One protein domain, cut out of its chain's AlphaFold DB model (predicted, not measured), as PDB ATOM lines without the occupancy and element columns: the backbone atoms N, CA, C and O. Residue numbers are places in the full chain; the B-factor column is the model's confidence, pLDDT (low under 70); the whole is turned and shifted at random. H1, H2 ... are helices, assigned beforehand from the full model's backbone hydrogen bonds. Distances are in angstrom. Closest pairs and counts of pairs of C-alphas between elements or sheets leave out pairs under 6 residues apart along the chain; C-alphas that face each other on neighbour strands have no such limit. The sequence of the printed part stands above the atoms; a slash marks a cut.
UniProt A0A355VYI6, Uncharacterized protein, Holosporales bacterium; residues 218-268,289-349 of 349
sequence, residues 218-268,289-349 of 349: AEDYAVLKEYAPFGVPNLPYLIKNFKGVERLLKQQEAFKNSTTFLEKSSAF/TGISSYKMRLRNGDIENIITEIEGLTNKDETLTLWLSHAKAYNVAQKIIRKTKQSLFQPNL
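AT A GLANCE: This is residues 218 to 268 and 289 to 349 of the 349 residues of an uncharacterized protein of Holosporales bacterium (UniProt A0A355VYI6). A long helix, H6, makes one side of a loose assembly: kinked H2 and short H5 pack on its first half, H4 packs on both H2 and H5, and H3 lies far out beyond H2. Residues 256 to 263 and 341 to 349 stick out. The printed part has 112 residues with six named helices, H1 to H6 in order along the chain, which hold 89 of these residues, and no named strand; the class is all helix, and the whole is loose, with a radius of gyration of the C-alphas of 18.0 A and spans of 63 by 31 by 22 A.

HOW THE PARTS SIT: H1, residues 218 to 227, only just touches H6, residues 318 to 345, with 3 pairs of C-alphas within 8 A. H2, residues 235 to 257, touches H6 at a steep tilt of 57 degrees; closest C-alphas Val 245 and Leu 320, 5.6 A. H3, residues 261 to 268, touches no helix. H4, residues 289 to 299, touches H2; closest C-alphas Glu 246 and Ile 291, 6.7 A. H5, residues 303 to 311, touches H4 and forms a hairpin with H6. O i to N i+4 pairs are all within hydrogen-bond range in H3 to H6, 4 of 6 in H1, 14 of 19 in H2.

IN THESE COORDINATES: H1 begins at C-alpha 218 (-19.020, 21.851, -79.995); H6, 40.8 A long, ends at C-alpha 345 (-3.538, 14.047, -89.864).

THE WHOLE: Residues 269 to 288 are not printed, a gap of 22.4 A between C-alphas 268 and 289. pLDDT is under 70 in 44 residues, among them 246 to 268.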
ATOM      1  N   ALA A 218     -17.935  21.835 -80.982       81.38
ATOM      2  CA  ALA A 218     -19.020  21.851 -79.995       81.38
ATOM      3  C   ALA A 218     -20.354  21.318 -80.559       81.38
ATOM      4  O   ALA A 218     -21.107  20.666 -79.836       81.38
ATOM      5  N   GLU A 219     -20.613  21.556 -81.848       84.75
ATOM      6  CA  GLU A 219     -21.767  21.032 -82.588       84.75
ATOM      7  C   GLU A 219     -21.671  19.509 -82.780       84.75
ATOM      8  O   GLU A 219     -22.570  18.778 -82.365       84.75
ATOM      9  N   ASP A 220     -20.548  19.018 -83.316       83.69
ATOM     10  CA  ASP A 220     -20.286  17.586 -83.531       83.69
ATOM     11  C   ASP A 220     -20.367  16.788 -82.213       83.69
ATOM     12  O   ASP A 220     -20.963  15.707 -82.152       83.69
ATOM     13  N   TYR A 221     -19.815  17.344 -81.129       85.94
ATOM     14  CA  TYR A 221     -19.904  16.773 -79.786       85.94
ATOM     15  C   TYR A 221     -21.348  16.742 -79.267       85.94
ATOM     16  O   TYR A 221     -21.761  15.740 -78.680       85.94
ATOM     17  N   ALA A 222     -22.130  17.810 -79.474       86.44
ATOM     18  CA  ALA A 222     -23.521  17.871 -79.027       86.44
ATOM     19  C   ALA A 222     -24.394  16.825 -79.735       86.44
ATOM     20  O   ALA A 222     -25.161  16.130 -79.066       86.44
ATOM     21  N   VAL A 223     -24.214  16.655 -81.049       86.31
ATOM     22  CA  VAL A 223     -24.928  15.641 -81.841       86.31
ATOM     23  C   VAL A 223     -24.559  14.228 -81.388       86.31
ATOM     24  O   VAL A 223     -25.443  13.417 -81.126       86.31
ATOM     25  N   LEU A 224     -23.268  13.916 -81.224       85.31
ATOM     26  CA  LEU A 224     -22.846  12.594 -80.744       85.31
ATOM     27  C   LEU A 224     -23.327  12.292 -79.316       85.31
ATOM     28  O   LEU A 224     -23.617  11.136 -79.000       85.31
ATOM     29  N   LYS A 225     -23.436  13.311 -78.456       89.12
ATOM     30  CA  LYS A 225     -23.849  13.170 -77.053       89.12
ATOM     31  C   LYS A 225     -25.287  12.669 -76.894       89.12
ATOM     32  O   LYS A 225     -25.559  11.977 -75.916       89.12
ATOM     33  N   GLU A 226     -26.180  12.984 -77.832       88.50
ATOM     34  CA  GLU A 226     -27.570  12.502 -77.829       88.50
ATOM     35  C   GLU A 226     -27.640  10.968 -77.935       88.50
ATOM     36  O   GLU A 226     -28.366  10.318 -77.183       88.50
ATOM     37  N   TYR A 227     -26.814  10.377 -78.804       87.50
ATOM     38  CA  TYR A 227     -26.791   8.931 -79.054       87.50
ATOM     39  C   TYR A 227     -25.842   8.157 -78.127       87.50
ATOM     40  O   TYR A 227     -26.014   6.954 -77.927       87.50
ATOM     41  N   ALA A 228     -24.853   8.828 -77.530       88.25
ATOM     42  CA  ALA A 228     -23.815   8.214 -76.700       88.25
ATOM     43  C   ALA A 228     -24.292   7.223 -75.610       88.25
ATOM     44  O   ALA A 228     -23.660   6.167 -75.497       88.25
ATOM     45  N   PRO A 229     -25.369   7.477 -74.829       89.06
ATOM     46  CA  PRO A 229     -25.807   6.541 -73.787       89.06
ATOM     47  C   PRO A 229     -26.527   5.295 -74.320       89.06
ATOM     48  O   PRO A 229     -26.576   4.290 -73.614       89.06
ATOM     49  N   PHE A 230     -27.066   5.334 -75.543       87.94
ATOM     50  CA  PHE A 230     -27.835   4.230 -76.137       87.94
ATOM     51  C   PHE A 230     -27.058   3.468 -77.219       87.94
ATOM     52  O   PHE A 230     -27.380   2.319 -77.514       87.94
ATOM     53  N   GLY A 231     -26.019   4.089 -77.784       87.44
ATOM     54  CA  GLY A 231     -25.358   3.625 -78.999       87.44
ATOM     55  C   GLY A 231     -26.100   4.077 -80.261       87.44
ATOM     56  O   GLY A 231     -27.234   4.553 -80.216       87.44
ATOM     57  N   VAL A 232     -25.449   3.923 -81.415       88.94
ATOM     58  CA  VAL A 232     -26.069   4.144 -82.730       88.94
ATOM     59  C   VAL A 232     -26.184   2.798 -83.443       88.94
ATOM     60  O   VAL A 232     -25.188   2.077 -83.489       88.94
ATOM     61  N   PRO A 233     -27.337   2.429 -84.032       86.50
ATOM     62  CA  PRO A 233     -27.471   1.137 -84.695       86.50
ATOM     63  C   PRO A 233     -26.484   0.964 -85.854       86.50
ATOM     64  O   PRO A 233     -26.434   1.770 -86.783       86.50
ATOM     65  N   ASN A 234     -25.696  -0.108 -85.786       84.75
ATOM     66  CA  ASN A 234     -24.575  -0.334 -86.690       84.75
ATOM     67  C   ASN A 234     -24.994  -0.804 -88.093       84.75
ATOM     68  O   ASN A 234     -26.132  -1.213 -88.343       84.75
ATOM     69  N   LEU A 235     -24.038  -0.806 -89.025       81.94
ATOM     70  CA  LEU A 235     -24.282  -1.235 -90.402       81.94
ATOM     71  C   LEU A 235     -24.868  -2.668 -90.519       81.94
ATOM     72  O   LEU A 235     -25.835  -2.837 -91.264       81.94
ATOM     73  N   PRO A 236     -24.399  -3.696 -89.778       82.69
ATOM     74  CA  PRO A 236     -25.061  -5.005 -89.727       82.69
ATOM     75  C   PRO A 236     -26.540  -4.955 -89.310       82.69
ATOM     76  O   PRO A 236     -27.370  -5.625 -89.932       82.69
ATOM     77  N   TYR A 237     -26.896  -4.153 -88.300       85.12
ATOM     78  CA  TYR A 237     -28.286  -3.946 -87.886       85.12
ATOM     79  C   TYR A 237     -29.101  -3.258 -88.988       85.12
ATOM     80  O   TYR A 237     -30.205  -3.708 -89.311       85.12
ATOM     81  N   LEU A 238     -28.557  -2.209 -89.613       83.25
ATOM     82  CA  LEU A 238     -29.214  -1.512 -90.722       83.25
ATOM     83  C   LEU A 238     -29.450  -2.454 -91.911       83.25
ATOM     84  O   LEU A 238     -30.554  -2.462 -92.449       83.25
ATOM     85  N   ILE A 239     -28.481  -3.308 -92.266       81.19
ATOM     86  CA  ILE A 239     -28.611  -4.336 -93.319       81.19
ATOM     87  C   ILE A 239     -29.673  -5.384 -92.958       81.19
ATOM     88  O   ILE A 239     -30.465  -5.770 -93.821       81.19
ATOM     89  N   LYS A 240     -29.716  -5.852 -91.702       82.31
ATOM     90  CA  LYS A 240     -30.719  -6.828 -91.238       82.31
ATOM     91  C   LYS A 240     -32.138  -6.272 -91.387       82.31
ATOM     92  O   LYS A 240     -33.016  -6.974 -91.889       82.31
ATOM     93  N   ASN A 241     -32.339  -5.015 -90.994       78.00
ATOM     94  CA  ASN A 241     -33.637  -4.341 -91.043       78.00
ATOM     95  C   ASN A 241     -33.970  -3.745 -92.426       78.00
ATOM     96  O   ASN A 241     -35.135  -3.463 -92.700       78.00
ATOM     97  N   PHE A 242     -32.996  -3.645 -93.341       78.50
ATOM     98  CA  PHE A 242     -33.206  -3.139 -94.703       78.50
ATOM     99  C   PHE A 242     -34.278  -3.922 -95.475       78.50
ATOM    100  O   PHE A 242     -34.962  -3.340 -96.306       78.50
ATOM    101  N   LYS A 243     -34.505  -5.209 -95.163       70.62
ATOM    102  CA  LYS A 243     -35.590  -6.004 -95.775       70.62
ATOM    103  C   LYS A 243     -36.993  -5.410 -95.572       70.62
ATOM    104  O   LYS A 243     -37.857  -5.612 -96.421       70.62
ATOM    105  N   GLY A 244     -37.235  -4.694 -94.470       69.94
ATOM    106  CA  GLY A 244     -38.509  -3.999 -94.244       69.94
ATOM    107  C   GLY A 244     -38.668  -2.780 -95.159       69.94
ATOM    108  O   GLY A 244     -39.718  -2.581 -95.763       69.94
ATOM    109  N   VAL A 245     -37.581  -2.024 -95.320       69.69
ATOM    110  CA  VAL A 245     -37.470  -0.833 -96.179       69.69
ATOM    111  C   VAL A 245     -37.540  -1.179 -97.668       69.69
ATOM    112  O   VAL A 245     -38.229  -0.521 -98.442       69.69
ATOM    113  N   GLU A 246     -36.878  -2.260 -98.062       68.56
ATOM    114  CA  GLU A 246     -36.848  -2.839 -99.407       68.56
ATOM    115  C   GLU A 246     -38.247  -3.087 -99.987       68.56
ATOM    116  O   GLU A 246     -38.506  -2.750-101.140       68.56
ATOM    117  N   ARG A 247     -39.174  -3.621 -99.179       69.31
ATOM    118  CA  ARG A 247     -40.571  -3.836 -99.586       69.31
ATOM    119  C   ARG A 247     -41.270  -2.522 -99.954       69.31
ATOM    120  O   ARG A 247     -42.040  -2.490-100.908       69.31
ATOM    121  N   LEU A 248     -41.000  -1.456 -99.206       67.69
ATOM    122  CA  LEU A 248     -41.620  -0.140 -99.389       67.69
ATOM    123  C   LEU A 248     -41.022   0.599-100.591       67.69
ATOM    124  O   LEU A 248     -41.763   1.183-101.379       67.69
ATOM    125  N   LEU A 249     -39.700   0.499-100.781       66.62
ATOM    126  CA  LEU A 249     -39.006   0.971-101.985       66.62
ATOM    127  C   LEU A 249     -39.628   0.362-103.250       66.62
ATOM    128  O   LEU A 249     -40.016   1.098-104.155       66.62
ATOM    129  N   LYS A 250     -39.822  -0.963-103.268       67.31
ATOM    130  CA  LYS A 250     -40.478  -1.676-104.375       67.31
ATOM    131  C   LYS A 250     -41.914  -1.243-104.626       67.31
ATOM    132  O   LYS A 250     -42.301  -1.012-105.768       67.31
ATOM    133  N   GLN A 251     -42.709  -1.117-103.564       64.81
ATOM    134  CA  GLN A 251     -44.086  -0.637-103.676       64.81
ATOM    135  C   GLN A 251     -44.137   0.772-104.279       64.81
ATOM    136  O   GLN A 251     -45.024   1.053-105.084       64.81
ATOM    137  N   GLN A 252     -43.164   1.635-103.968       61.00
ATOM    138  CA  GLN A 252     -43.052   2.939-104.612       61.00
ATOM    139  C   GLN A 252     -42.545   2.867-106.061       61.00
ATOM    140  O   GLN A 252     -43.014   3.647-106.886       61.00
ATOM    141  N   GLU A 253     -41.615   1.977-106.397       59.84
ATOM    142  CA  GLU A 253     -41.137   1.809-107.776       59.84
ATOM    143  C   GLU A 253     -42.274   1.327-108.697       59.84
ATOM    144  O   GLU A 253     -42.529   1.931-109.741       59.84
ATOM    145  N   ALA A 254     -43.072   0.359-108.235       59.84
ATOM    146  CA  ALA A 254     -44.314  -0.053-108.889       59.84
ATOM    147  C   ALA A 254     -45.349   1.090-108.987       59.84
ATOM    148  O   ALA A 254     -46.025   1.230-110.006       59.84
ATOM    149  N   PHE A 255     -45.461   1.940-107.958       51.41
ATOM    150  CA  PHE A 255     -46.396   3.072-107.952       51.41
ATOM    151  C   PHE A 255     -45.975   4.204-108.906       51.41
ATOM    152  O   PHE A 255     -46.820   4.717-109.639       51.41
ATOM    153  N   LYS A 256     -44.683   4.568-108.936       53.75
ATOM    154  CA  LYS A 256     -44.125   5.604-109.830       53.75
ATOM    155  C   LYS A 256     -44.249   5.242-111.310       53.75
ATOM    156  O   LYS A 256     -44.337   6.150-112.131       53.75
ATOM    157  N   ASN A 257     -44.269   3.949-111.632       51.50
ATOM    158  CA  ASN A 257     -44.348   3.458-113.006       51.50
ATOM    159  C   ASN A 257     -45.785   3.175-113.488       51.50
ATOM    160  O   ASN A 257     -45.970   2.946-114.678       51.50
ATOM    161  N   SER A 258     -46.808   3.207-112.619       46.66
ATOM    162  CA  SER A 258     -48.206   2.975-113.027       46.66
ATOM    163  C   SER A 258     -48.922   4.288-113.353       46.66
ATOM    164  O   SER A 258     -48.998   5.173-112.495       46.66
ATOM    165  N   THR A 259     -49.501   4.414-114.550       51.00
ATOM    166  CA  THR A 259     -50.242   5.634-114.941       51.00
ATOM    167  C   THR A 259     -51.678   5.380-115.391       51.00
ATOM    168  O   THR A 259     -52.462   6.331-115.440       51.00
ATOM    169  N   THR A 260     -52.092   4.128-115.632       53.38
ATOM    170  CA  THR A 260     -53.478   3.822-116.039       53.38
ATOM    171  C   THR A 260     -54.121   2.632-115.317       53.38
ATOM    172  O   THR A 260     -53.469   1.735-114.786       53.38
ATOM    173  N   PHE A 261     -55.459   2.630-115.287       45.59
ATOM    174  CA  PHE A 261     -56.285   1.590-114.656       45.59
ATOM    175  C   PHE A 261     -56.063   0.192-115.267       45.59
ATOM    176  O   PHE A 261     -56.093  -0.799-114.540       45.59
ATOM    177  N   LEU A 262     -55.768   0.114-116.572       46.78
ATOM    178  CA  LEU A 262     -55.535  -1.156-117.270       46.78
ATOM    179  C   LEU A 262     -54.272  -1.888-116.777       46.78
ATOM    180  O   LEU A 262     -54.298  -3.108-116.623       46.78
ATOM    181  N   GLU A 263     -53.199  -1.152-116.469       49.16
ATOM    182  CA  GLU A 263     -51.946  -1.708-115.922       49.16
ATOM    183  C   GLU A 263     -52.161  -2.331-114.536       49.16
ATOM    184  O   GLU A 263     -51.582  -3.364-114.203       49.16
ATOM    185  N   LYS A 264     -53.058  -1.745-113.733       47.09
ATOM    186  CA  LYS A 264     -53.427  -2.294-112.420       47.09
ATOM    187  C   LYS A 264     -54.186  -3.616-112.559       47.09
ATOM    188  O   LYS A 264     -53.951  -4.531-111.775       47.09
ATOM    189  N   SER A 265     -55.042  -3.751-113.576       45.47
ATOM    190  CA  SER A 265     -55.738  -5.014-113.862       45.47
ATOM    191  C   SER A 265     -54.851  -6.093-114.496       45.47
ATOM    192  O   SER A 265     -55.051  -7.269-114.199       45.47
ATOM    193  N   SER A 266     -53.852  -5.743-115.317       45.06
ATOM    194  CA  SER A 266     -52.931  -6.742-115.887       45.06
ATOM    195  C   SER A 266     -51.968  -7.301-114.836       45.06
ATOM    196  O   SER A 266     -51.760  -8.513-114.798       45.06
ATOM    197  N   ALA A 267     -51.472  -6.463-113.918       46.78
ATOM    198  CA  ALA A 267     -50.703  -6.914-112.755       46.78
ATOM    199  C   ALA A 267     -51.515  -7.872-111.853       46.78
ATOM    200  O   ALA A 267     -50.988  -8.874-111.373       46.78
ATOM    201  N   PHE A 268     -52.815  -7.607-111.680       44.16
ATOM    202  CA  PHE A 268     -53.724  -8.457-110.902       44.16
ATOM    203  C   PHE A 268     -54.039  -9.799-111.596       44.16
ATOM    204  O   PHE A 268     -54.121 -10.838-110.945       44.16
ATOM    205  N   THR A 289     -32.691  -6.932-109.124       51.75
ATOM    206  CA  THR A 289     -31.517  -6.109-109.465       51.75
ATOM    207  C   THR A 289     -31.448  -4.810-108.660       51.75
ATOM    208  O   THR A 289     -30.371  -4.469-108.173       51.75
ATOM    209  N   GLY A 290     -32.579  -4.133-108.431       54.81
ATOM    210  CA  GLY A 290     -32.656  -2.965-107.543       54.81
ATOM    211  C   GLY A 290     -32.257  -3.328-106.109       54.81
ATOM    212  O   GLY A 290     -31.264  -2.820-105.587       54.81
ATOM    213  N   ILE A 291     -32.947  -4.312-105.512       59.38
ATOM    214  CA  ILE A 291     -32.647  -4.852-104.170       59.38
ATOM    215  C   ILE A 291     -31.153  -5.126-103.980       59.38
ATOM    216  O   ILE A 291     -30.550  -4.705-102.989       59.38
ATOM    217  N   SER A 292     -30.586  -5.935-104.879       62.53
ATOM    218  CA  SER A 292     -29.210  -6.415-104.751       62.53
ATOM    219  C   SER A 292     -28.218  -5.266-104.901       62.53
ATOM    220  O   SER A 292     -27.267  -5.207-104.124       62.53
ATOM    221  N   SER A 293     -28.497  -4.302-105.782       63.72
ATOM    222  CA  SER A 293     -27.718  -3.067-105.912       63.72
ATOM    223  C   SER A 293     -27.755  -2.223-104.635       63.72
ATOM    224  O   SER A 293     -26.696  -1.826-104.153       63.72
ATOM    225  N   TYR A 294     -28.922  -2.008-104.018       69.31
ATOM    226  CA  TYR A 294     -29.024  -1.234-102.772       69.31
ATOM    227  C   TYR A 294     -28.384  -1.945-101.575       69.31
ATOM    228  O   TYR A 294     -27.637  -1.330-100.816       69.31
ATOM    229  N   LYS A 295     -28.573  -3.264-101.438       68.94
ATOM    230  CA  LYS A 295     -27.870  -4.066-100.419       68.94
ATOM    231  C   LYS A 295     -26.357  -4.082-100.640       68.94
ATOM    232  O   LYS A 295     -25.616  -4.129 -99.659       68.94
ATOM    233  N   MET A 296     -25.892  -4.048-101.892       66.44
ATOM    234  CA  MET A 296     -24.469  -3.937-102.217       66.44
ATOM    235  C   MET A 296     -23.935  -2.544-101.864       66.44
ATOM    236  O   MET A 296     -22.946  -2.465-101.147       66.44
ATOM    237  N   ARG A 297     -24.613  -1.458-102.263       72.19
ATOM    238  CA  ARG A 297     -24.271  -0.078-101.862       72.19
ATOM    239  C   ARG A 297     -24.189   0.062-100.340       72.19
ATOM    240  O   ARG A 297     -23.184   0.551 -99.834       72.19
ATOM    241  N   LEU A 298     -25.172  -0.476 -99.611       73.69
ATOM    242  CA  LEU A 298     -25.201  -0.469 -98.147       73.69
ATOM    243  C   LEU A 298     -23.994  -1.221 -97.561       73.69
ATOM    244  O   LEU A 298     -23.293  -0.686 -96.707       73.69
ATOM    245  N   ARG A 299     -23.690  -2.426 -98.065       69.25
ATOM    246  CA  ARG A 299     -22.485  -3.195 -97.685       69.25
ATOM    247  C   ARG A 299     -21.173  -2.488 -98.036       69.25
ATOM    248  O   ARG A 299     -20.201  -2.650 -97.308       69.25
ATOM    249  N   ASN A 300     -21.159  -1.704 -99.110       72.50
ATOM    250  CA  ASN A 300     -20.015  -0.913 -99.559       72.50
ATOM    251  C   ASN A 300     -19.896   0.440 -98.821       72.50
ATOM    252  O   ASN A 300     -18.994   1.217 -99.126       72.50
ATOM    253  N   GLY A 301     -20.784   0.733 -97.860       69.12
ATOM    254  CA  GLY A 301     -20.756   1.956 -97.049       69.12
ATOM    255  C   GLY A 301     -21.419   3.184 -97.686       69.12
ATOM    256  O   GLY A 301     -21.361   4.266 -97.102       69.12
ATOM    257  N   ASP A 302     -22.080   3.041 -98.837       79.75
ATOM    258  CA  ASP A 302     -22.802   4.123 -99.523       79.75
ATOM    259  C   ASP A 302     -24.196   4.350 -98.906       79.75
ATOM    260  O   ASP A 302     -25.245   4.087 -99.498       79.75
ATOM    261  N   ILE A 303     -24.193   4.788 -97.647       82.44
ATOM    262  CA  ILE A 303     -25.399   5.046 -96.846       82.44
ATOM    263  C   ILE A 303     -26.056   6.375 -97.257       82.44
ATOM    264  O   ILE A 303     -27.264   6.541 -97.119       82.44
ATOM    265  N   GLU A 304     -25.278   7.325 -97.778       81.44
ATOM    266  CA  GLU A 304     -25.733   8.681 -98.105       81.44
ATOM    267  C   GLU A 304     -26.670   8.723 -99.317       81.44
ATOM    268  O   GLU A 304     -27.750   9.317 -99.236       81.44
ATOM    269  N   ASN A 305     -26.326   8.015-100.399       76.50
ATOM    270  CA  ASN A 305     -27.222   7.888-101.548       76.50
ATOM    271  C   ASN A 305     -28.508   7.138-101.163       76.50
ATOM    272  O   ASN A 305     -29.600   7.568-101.525       76.50
ATOM    273  N   ILE A 306     -28.392   6.084-100.346       77.25
ATOM    274  CA  ILE A 306     -29.535   5.288 -99.873       77.25
ATOM    275  C   ILE A 306     -30.489   6.118 -98.997       77.25
ATOM    276  O   ILE A 306     -31.704   6.027 -99.171       77.25
ATOM    277  N   ILE A 307     -29.969   6.953 -98.088       83.38
ATOM    278  CA  ILE A 307     -30.783   7.905 -97.308       83.38
ATOM    279  C   ILE A 307     -31.556   8.831 -98.250       83.38
ATOM    280  O   ILE A 307     -32.765   8.972 -98.094       83.38
ATOM    281  N   THR A 308     -30.883   9.401 -99.251       81.12
ATOM    282  CA  THR A 308     -31.486  10.344-100.210       81.12
ATOM    283  C   THR A 308     -32.592   9.682-101.046       81.12
ATOM    284  O   THR A 308     -33.675  10.245-101.217       81.12
ATOM    285  N   GLU A 309     -32.359   8.456-101.527       75.00
ATOM    286  CA  GLU A 309     -33.341   7.659-102.278       75.00
ATOM    287  C   GLU A 309     -34.577   7.309-101.419       75.00
ATOM    288  O   GLU A 309     -35.710   7.379-101.903       75.00
ATOM    289  N   ILE A 310     -34.379   7.003-100.129       77.62
ATOM    290  CA  ILE A 310     -35.447   6.692 -99.159       77.62
ATOM    291  C   ILE A 310     -36.197   7.947 -98.670       77.62
ATOM    292  O   ILE A 310     -37.386   7.896 -98.346       77.62
ATOM    293  N   GLU A 311     -35.541   9.103 -98.616       80.62
ATOM    294  CA  GLU A 311     -36.194  10.356 -98.231       80.62
ATOM    295  C   GLU A 311     -37.246  10.810 -99.238       80.62
ATOM    296  O   GLU A 311     -38.267  11.370 -98.826       80.62
ATOM    297  N   GLY A 312     -37.024  10.508-100.519       72.19
ATOM    298  CA  GLY A 312     -37.956  10.737-101.621       72.19
ATOM    299  C   GLY A 312     -39.142   9.765-101.680       72.19
ATOM    300  O   GLY A 312     -39.828   9.724-102.709       72.19
ATOM    301  N   LEU A 313     -39.383   8.963-100.632       69.50
ATOM    302  CA  LEU A 313     -40.564   8.104-100.556       69.50
ATOM    303  C   LEU A 313     -41.791   8.856-100.019       69.50
ATOM    304  O   LEU A 313     -41.725   9.490 -98.967       69.50
ATOM    305  N   THR A 314     -42.909   8.797-100.749       56.25
ATOM    306  CA  THR A 314     -44.138   9.559-100.447       56.25
ATOM    307  C   THR A 314     -45.015   8.910 -99.379       56.25
ATOM    308  O   THR A 314     -45.704   9.626 -98.660       56.25
ATOM    309  N   ASN A 315     -44.952   7.584 -99.224       64.88
ATOM    310  CA  ASN A 315     -45.639   6.847 -98.159       64.88
ATOM    311  C   ASN A 315     -44.611   6.355 -97.131       64.88
ATOM    312  O   ASN A 315     -44.059   5.261 -97.265       64.88
ATOM    313  N   LYS A 316     -44.324   7.176 -96.114       66.19
ATOM    314  CA  LYS A 316     -43.352   6.833 -95.065       66.19
ATOM    315  C   LYS A 316     -44.002   5.988 -93.969       66.19
ATOM    316  O   LYS A 316     -44.643   6.514 -93.071       66.19
ATOM    317  N   ASP A 317     -43.801   4.675 -94.063       75.69
ATOM    318  CA  ASP A 317     -44.039   3.702 -92.986       75.69
ATOM    319  C   ASP A 317     -43.256   4.110 -91.717       75.69
ATOM    320  O   ASP A 317     -42.164   4.691 -91.799       75.69
ATOM    321  N   GLU A 318     -43.771   3.783 -90.534       76.88
ATOM    322  CA  GLU A 318     -43.065   3.982 -89.260       76.88
ATOM    323  C   GLU A 318     -41.725   3.229 -89.246       76.88
ATOM    324  O   GLU A 318     -40.697   3.774 -88.840       76.88
ATOM    325  N   THR A 319     -41.706   2.016 -89.807       75.12
ATOM    326  CA  THR A 319     -40.512   1.174 -89.982       75.12
ATOM    327  C   THR A 319     -39.452   1.872 -90.834       75.12
ATOM    328  O   THR A 319     -38.260   1.807 -90.534       75.12
ATOM    329  N   LEU A 320     -39.884   2.557 -91.897       76.88
ATOM    330  CA  LEU A 320     -39.007   3.323 -92.781       76.88
ATOM    331  C   LEU A 320     -38.447   4.549 -92.063       76.88
ATOM    332  O   LEU A 320     -37.259   4.836 -92.171       76.88
ATOM    333  N   THR A 321     -39.302   5.250 -91.323       82.50
ATOM    334  CA  THR A 321     -38.950   6.466 -90.584       82.50
ATOM    335  C   THR A 321     -37.932   6.165 -89.481       82.50
ATOM    336  O   THR A 321     -36.930   6.871 -89.366       82.50
ATOM    337  N   LEU A 322     -38.127   5.065 -88.746       83.25
ATOM    338  CA  LEU A 322     -37.197   4.568 -87.731       83.25
ATOM    339  C   LEU A 322     -35.883   4.051 -88.340       83.25
ATOM    340  O   LEU A 322     -34.805   4.321 -87.818       83.25
ATOM    341  N   TRP A 323     -35.934   3.330 -89.465       86.06
ATOM    342  CA  TRP A 323     -34.708   2.917 -90.159       86.06
ATOM    343  C   TRP A 323     -33.914   4.132 -90.658       86.06
ATOM    344  O   TRP A 323     -32.692   4.171 -90.524       86.06
ATOM    345  N   LEU A 324     -34.606   5.142 -91.190       85.38
ATOM    346  CA  LEU A 324     -34.006   6.359 -91.725       85.38
ATOM    347  C   LEU A 324     -33.359   7.219 -90.631       85.38
ATOM    348  O   LEU A 324     -32.265   7.737 -90.855       85.38
ATOM    349  N   SER A 325     -33.980   7.362 -89.454       86.19
ATOM    350  CA  SER A 325     -33.362   8.081 -88.329       86.19
ATOM    351  C   SER A 325     -32.091   7.374 -87.845       86.19
ATOM    352  O   SER A 325     -31.056   8.022 -87.689       86.19
ATOM    353  N   HIS A 326     -32.116   6.043 -87.722       85.88
ATOM    354  CA  HIS A 326     -30.934   5.248 -87.381       85.88
ATOM    355  C   HIS A 326     -29.820   5.351 -88.440       85.88
ATOM    356  O   HIS A 326     -28.657   5.560 -88.093       85.88
ATOM    357  N   ALA A 327     -30.163   5.259 -89.729       86.31
ATOM    358  CA  ALA A 327     -29.201   5.395 -90.823       86.31
ATOM    359  C   ALA A 327     -28.565   6.796 -90.857       86.31
ATOM    360  O   ALA A 327     -27.355   6.917 -91.070       86.31
ATOM    361  N   LYS A 328     -29.353   7.849 -90.596       88.12
ATOM    362  CA  LYS A 328     -28.859   9.226 -90.450       88.12
ATOM    363  C   LYS A 328     -27.898   9.365 -89.275       88.12
ATOM    364  O   LYS A 328     -26.795   9.858 -89.485       88.12
ATOM    365  N   ALA A 329     -28.276   8.895 -88.085       86.12
ATOM    366  CA  ALA A 329     -27.415   8.941 -86.903       86.12
ATOM    367  C   ALA A 329     -26.070   8.233 -87.157       86.12
ATOM    368  O   ALA A 329     -25.013   8.785 -86.853       86.12
ATOM    369  N   TYR A 330     -26.092   7.062 -87.807       86.94
ATOM    370  CA  TYR A 330     -24.875   6.321 -88.158       86.94
ATOM    371  C   TYR A 330     -24.014   7.063 -89.187       86.94
ATOM    372  O   TYR A 330     -22.805   7.190 -88.999       86.94
ATOM    373  N   ASN A 331     -24.618   7.605 -90.250       88.12
ATOM    374  CA  ASN A 331     -23.894   8.383 -91.259       88.12
ATOM    375  C   ASN A 331     -23.262   9.649 -90.649       88.12
ATOM    376  O   ASN A 331     -22.083   9.917 -90.875       88.12
ATOM    377  N   VAL A 332     -24.001  10.387 -89.816       87.81
ATOM    378  CA  VAL A 332     -23.492  11.582 -89.125       87.81
ATOM    379  C   VAL A 332     -22.328  11.226 -88.197       87.81
ATOM    380  O   VAL A 332     -21.269  11.842 -88.308       87.81
ATOM    381  N   ALA A 333     -22.453  10.184 -87.369       85.94
ATOM    382  CA  ALA A 333     -21.365   9.742 -86.497       85.94
ATOM    383  C   ALA A 333     -20.100   9.337 -87.285       85.94
ATOM    384  O   ALA A 333     -18.989   9.745 -86.942       85.94
ATOM    385  N   GLN A 334     -20.263   8.606 -88.392       87.88
ATOM    386  CA  GLN A 334     -19.160   8.223 -89.284       87.88
ATOM    387  C   GLN A 334     -18.524   9.430 -89.999       87.88
ATOM    388  O   GLN A 334     -17.303   9.469 -90.173       87.88
ATOM    389  N   LYS A 335     -19.318  10.434 -90.401       88.12
ATOM    390  CA  LYS A 335     -18.811  11.690 -90.986       88.12
ATOM    391  C   LYS A 335     -17.990  12.485 -89.975       88.12
ATOM    392  O   LYS A 335     -16.885  12.900 -90.319       88.12
ATOM    393  N   ILE A 336     -18.486  12.632 -88.746       85.31
ATOM    394  CA  ILE A 336     -17.783  13.319 -87.656       85.31
ATOM    395  C   ILE A 336     -16.444  12.627 -87.374       85.31
ATOM    396  O   ILE A 336     -15.400  13.267 -87.441       85.31
ATOM    397  N   ILE A 337     -16.433  11.304 -87.188       85.06
ATOM    398  CA  ILE A 337     -15.192  10.544 -86.949       85.06
ATOM    399  C   ILE A 337     -14.200  10.685 -88.102       85.06
ATOM    400  O   ILE A 337     -13.003  10.853 -87.867       85.06
ATOM    401  N   ARG A 338     -14.672  10.651 -89.353       86.06
ATOM    402  CA  ARG A 338     -13.813  10.854 -90.527       86.06
ATOM    403  C   ARG A 338     -13.207  12.259 -90.550       86.06
ATOM    404  O   ARG A 338     -12.011  12.375 -90.808       86.06
ATOM    405  N   LYS A 339     -14.000  13.289 -90.241       84.88
ATOM    406  CA  LYS A 339     -13.563  14.687 -90.114       84.88
ATOM    407  C   LYS A 339     -12.510  14.834 -89.010       84.88
ATOM    408  O   LYS A 339     -11.442  15.374 -89.279       84.88
ATOM    409  N   THR A 340     -12.738  14.267 -87.821       82.06
ATOM    410  CA  THR A 340     -11.763  14.288 -86.715       82.06
ATOM    411  C   THR A 340     -10.489  13.498 -87.045       82.06
ATOM    412  O   THR A 340      -9.395  13.952 -86.727       82.06
ATOM    413  N   LYS A 341     -10.569  12.356 -87.752       81.94
ATOM    414  CA  LYS A 341      -9.364  11.677 -88.280       81.94
ATOM    415  C   LYS A 341      -8.600  12.585 -89.248       81.94
ATOM    416  O   LYS A 341      -7.380  12.673 -89.162       81.94
ATOM    417  N   GLN A 342      -9.297  13.256 -90.163       82.00
ATOM    418  CA  GLN A 342      -8.672  14.134 -91.153       82.00
ATOM    419  C   GLN A 342      -7.989  15.347 -90.510       82.00
ATOM    420  O   GLN A 342      -6.847  15.622 -90.869       82.00
ATOM    421  N   SER A 343      -8.609  16.012 -89.528       77.94
ATOM    422  CA  SER A 343      -7.985  17.145 -88.826       77.94
ATOM    423  C   SER A 343      -6.758  16.741 -88.000       77.94
ATOM    424  O   SER A 343      -5.788  17.492 -87.948       77.94
ATOM    425  N   LEU A 344      -6.741  15.531 -87.425       74.75
ATOM    426  CA  LEU A 344      -5.572  14.995 -86.712       74.75
ATOM    427  C   LEU A 344      -4.369  14.714 -87.628       74.75
ATOM    428  O   LEU A 344      -3.229  14.859 -87.194       74.75
ATOM    429  N   PHE A 345      -4.604  14.319 -88.885       69.31
ATOM    430  CA  PHE A 345      -3.538  14.047 -89.864       69.31
ATOM    431  C   PHE A 345      -3.227  15.227 -90.800       69.31
ATOM    432  O   PHE A 345      -2.244  15.173 -91.538       69.31
ATOM    433  N   GLN A 346      -4.036  16.287 -90.772       62.12
ATOM    434  CA  GLN A 346      -3.806  17.550 -91.476       62.12
ATOM    435  C   GLN A 346      -3.986  18.734 -90.507       62.12
ATOM    436  O   GLN A 346      -4.962  19.477 -90.625       62.12
ATOM    437  N   PRO A 347      -3.065  18.928 -89.542       51.69
ATOM    438  CA  PRO A 347      -3.072  20.117 -88.699       51.69
ATOM    439  C   PRO A 347      -2.744  21.353 -89.555       51.69
ATOM    440  O   PRO A 347      -1.580  21.590 -89.857       51.69
ATOM    441  N   ASN A 348      -3.796  22.076 -89.960       40.31
ATOM    442  CA  ASN A 348      -3.845  23.374 -90.656       40.31
ATOM    443  C   ASN A 348      -2.595  23.812 -91.452       40.31
ATOM    444  O   ASN A 348      -1.601  24.269 -90.885       40.31
ATOM    445  N   LEU A 349      -2.740  23.788 -92.783       36.16
ATOM    446  CA  LEU A 349      -2.019  24.675 -93.709       36.16
ATOM    447  C   LEU A 349      -2.521  26.123 -93.585       36.16
ATOM    448  O   LEU A 349      -3.747  26.288 -93.386       36.16
TER     449      LEU A 349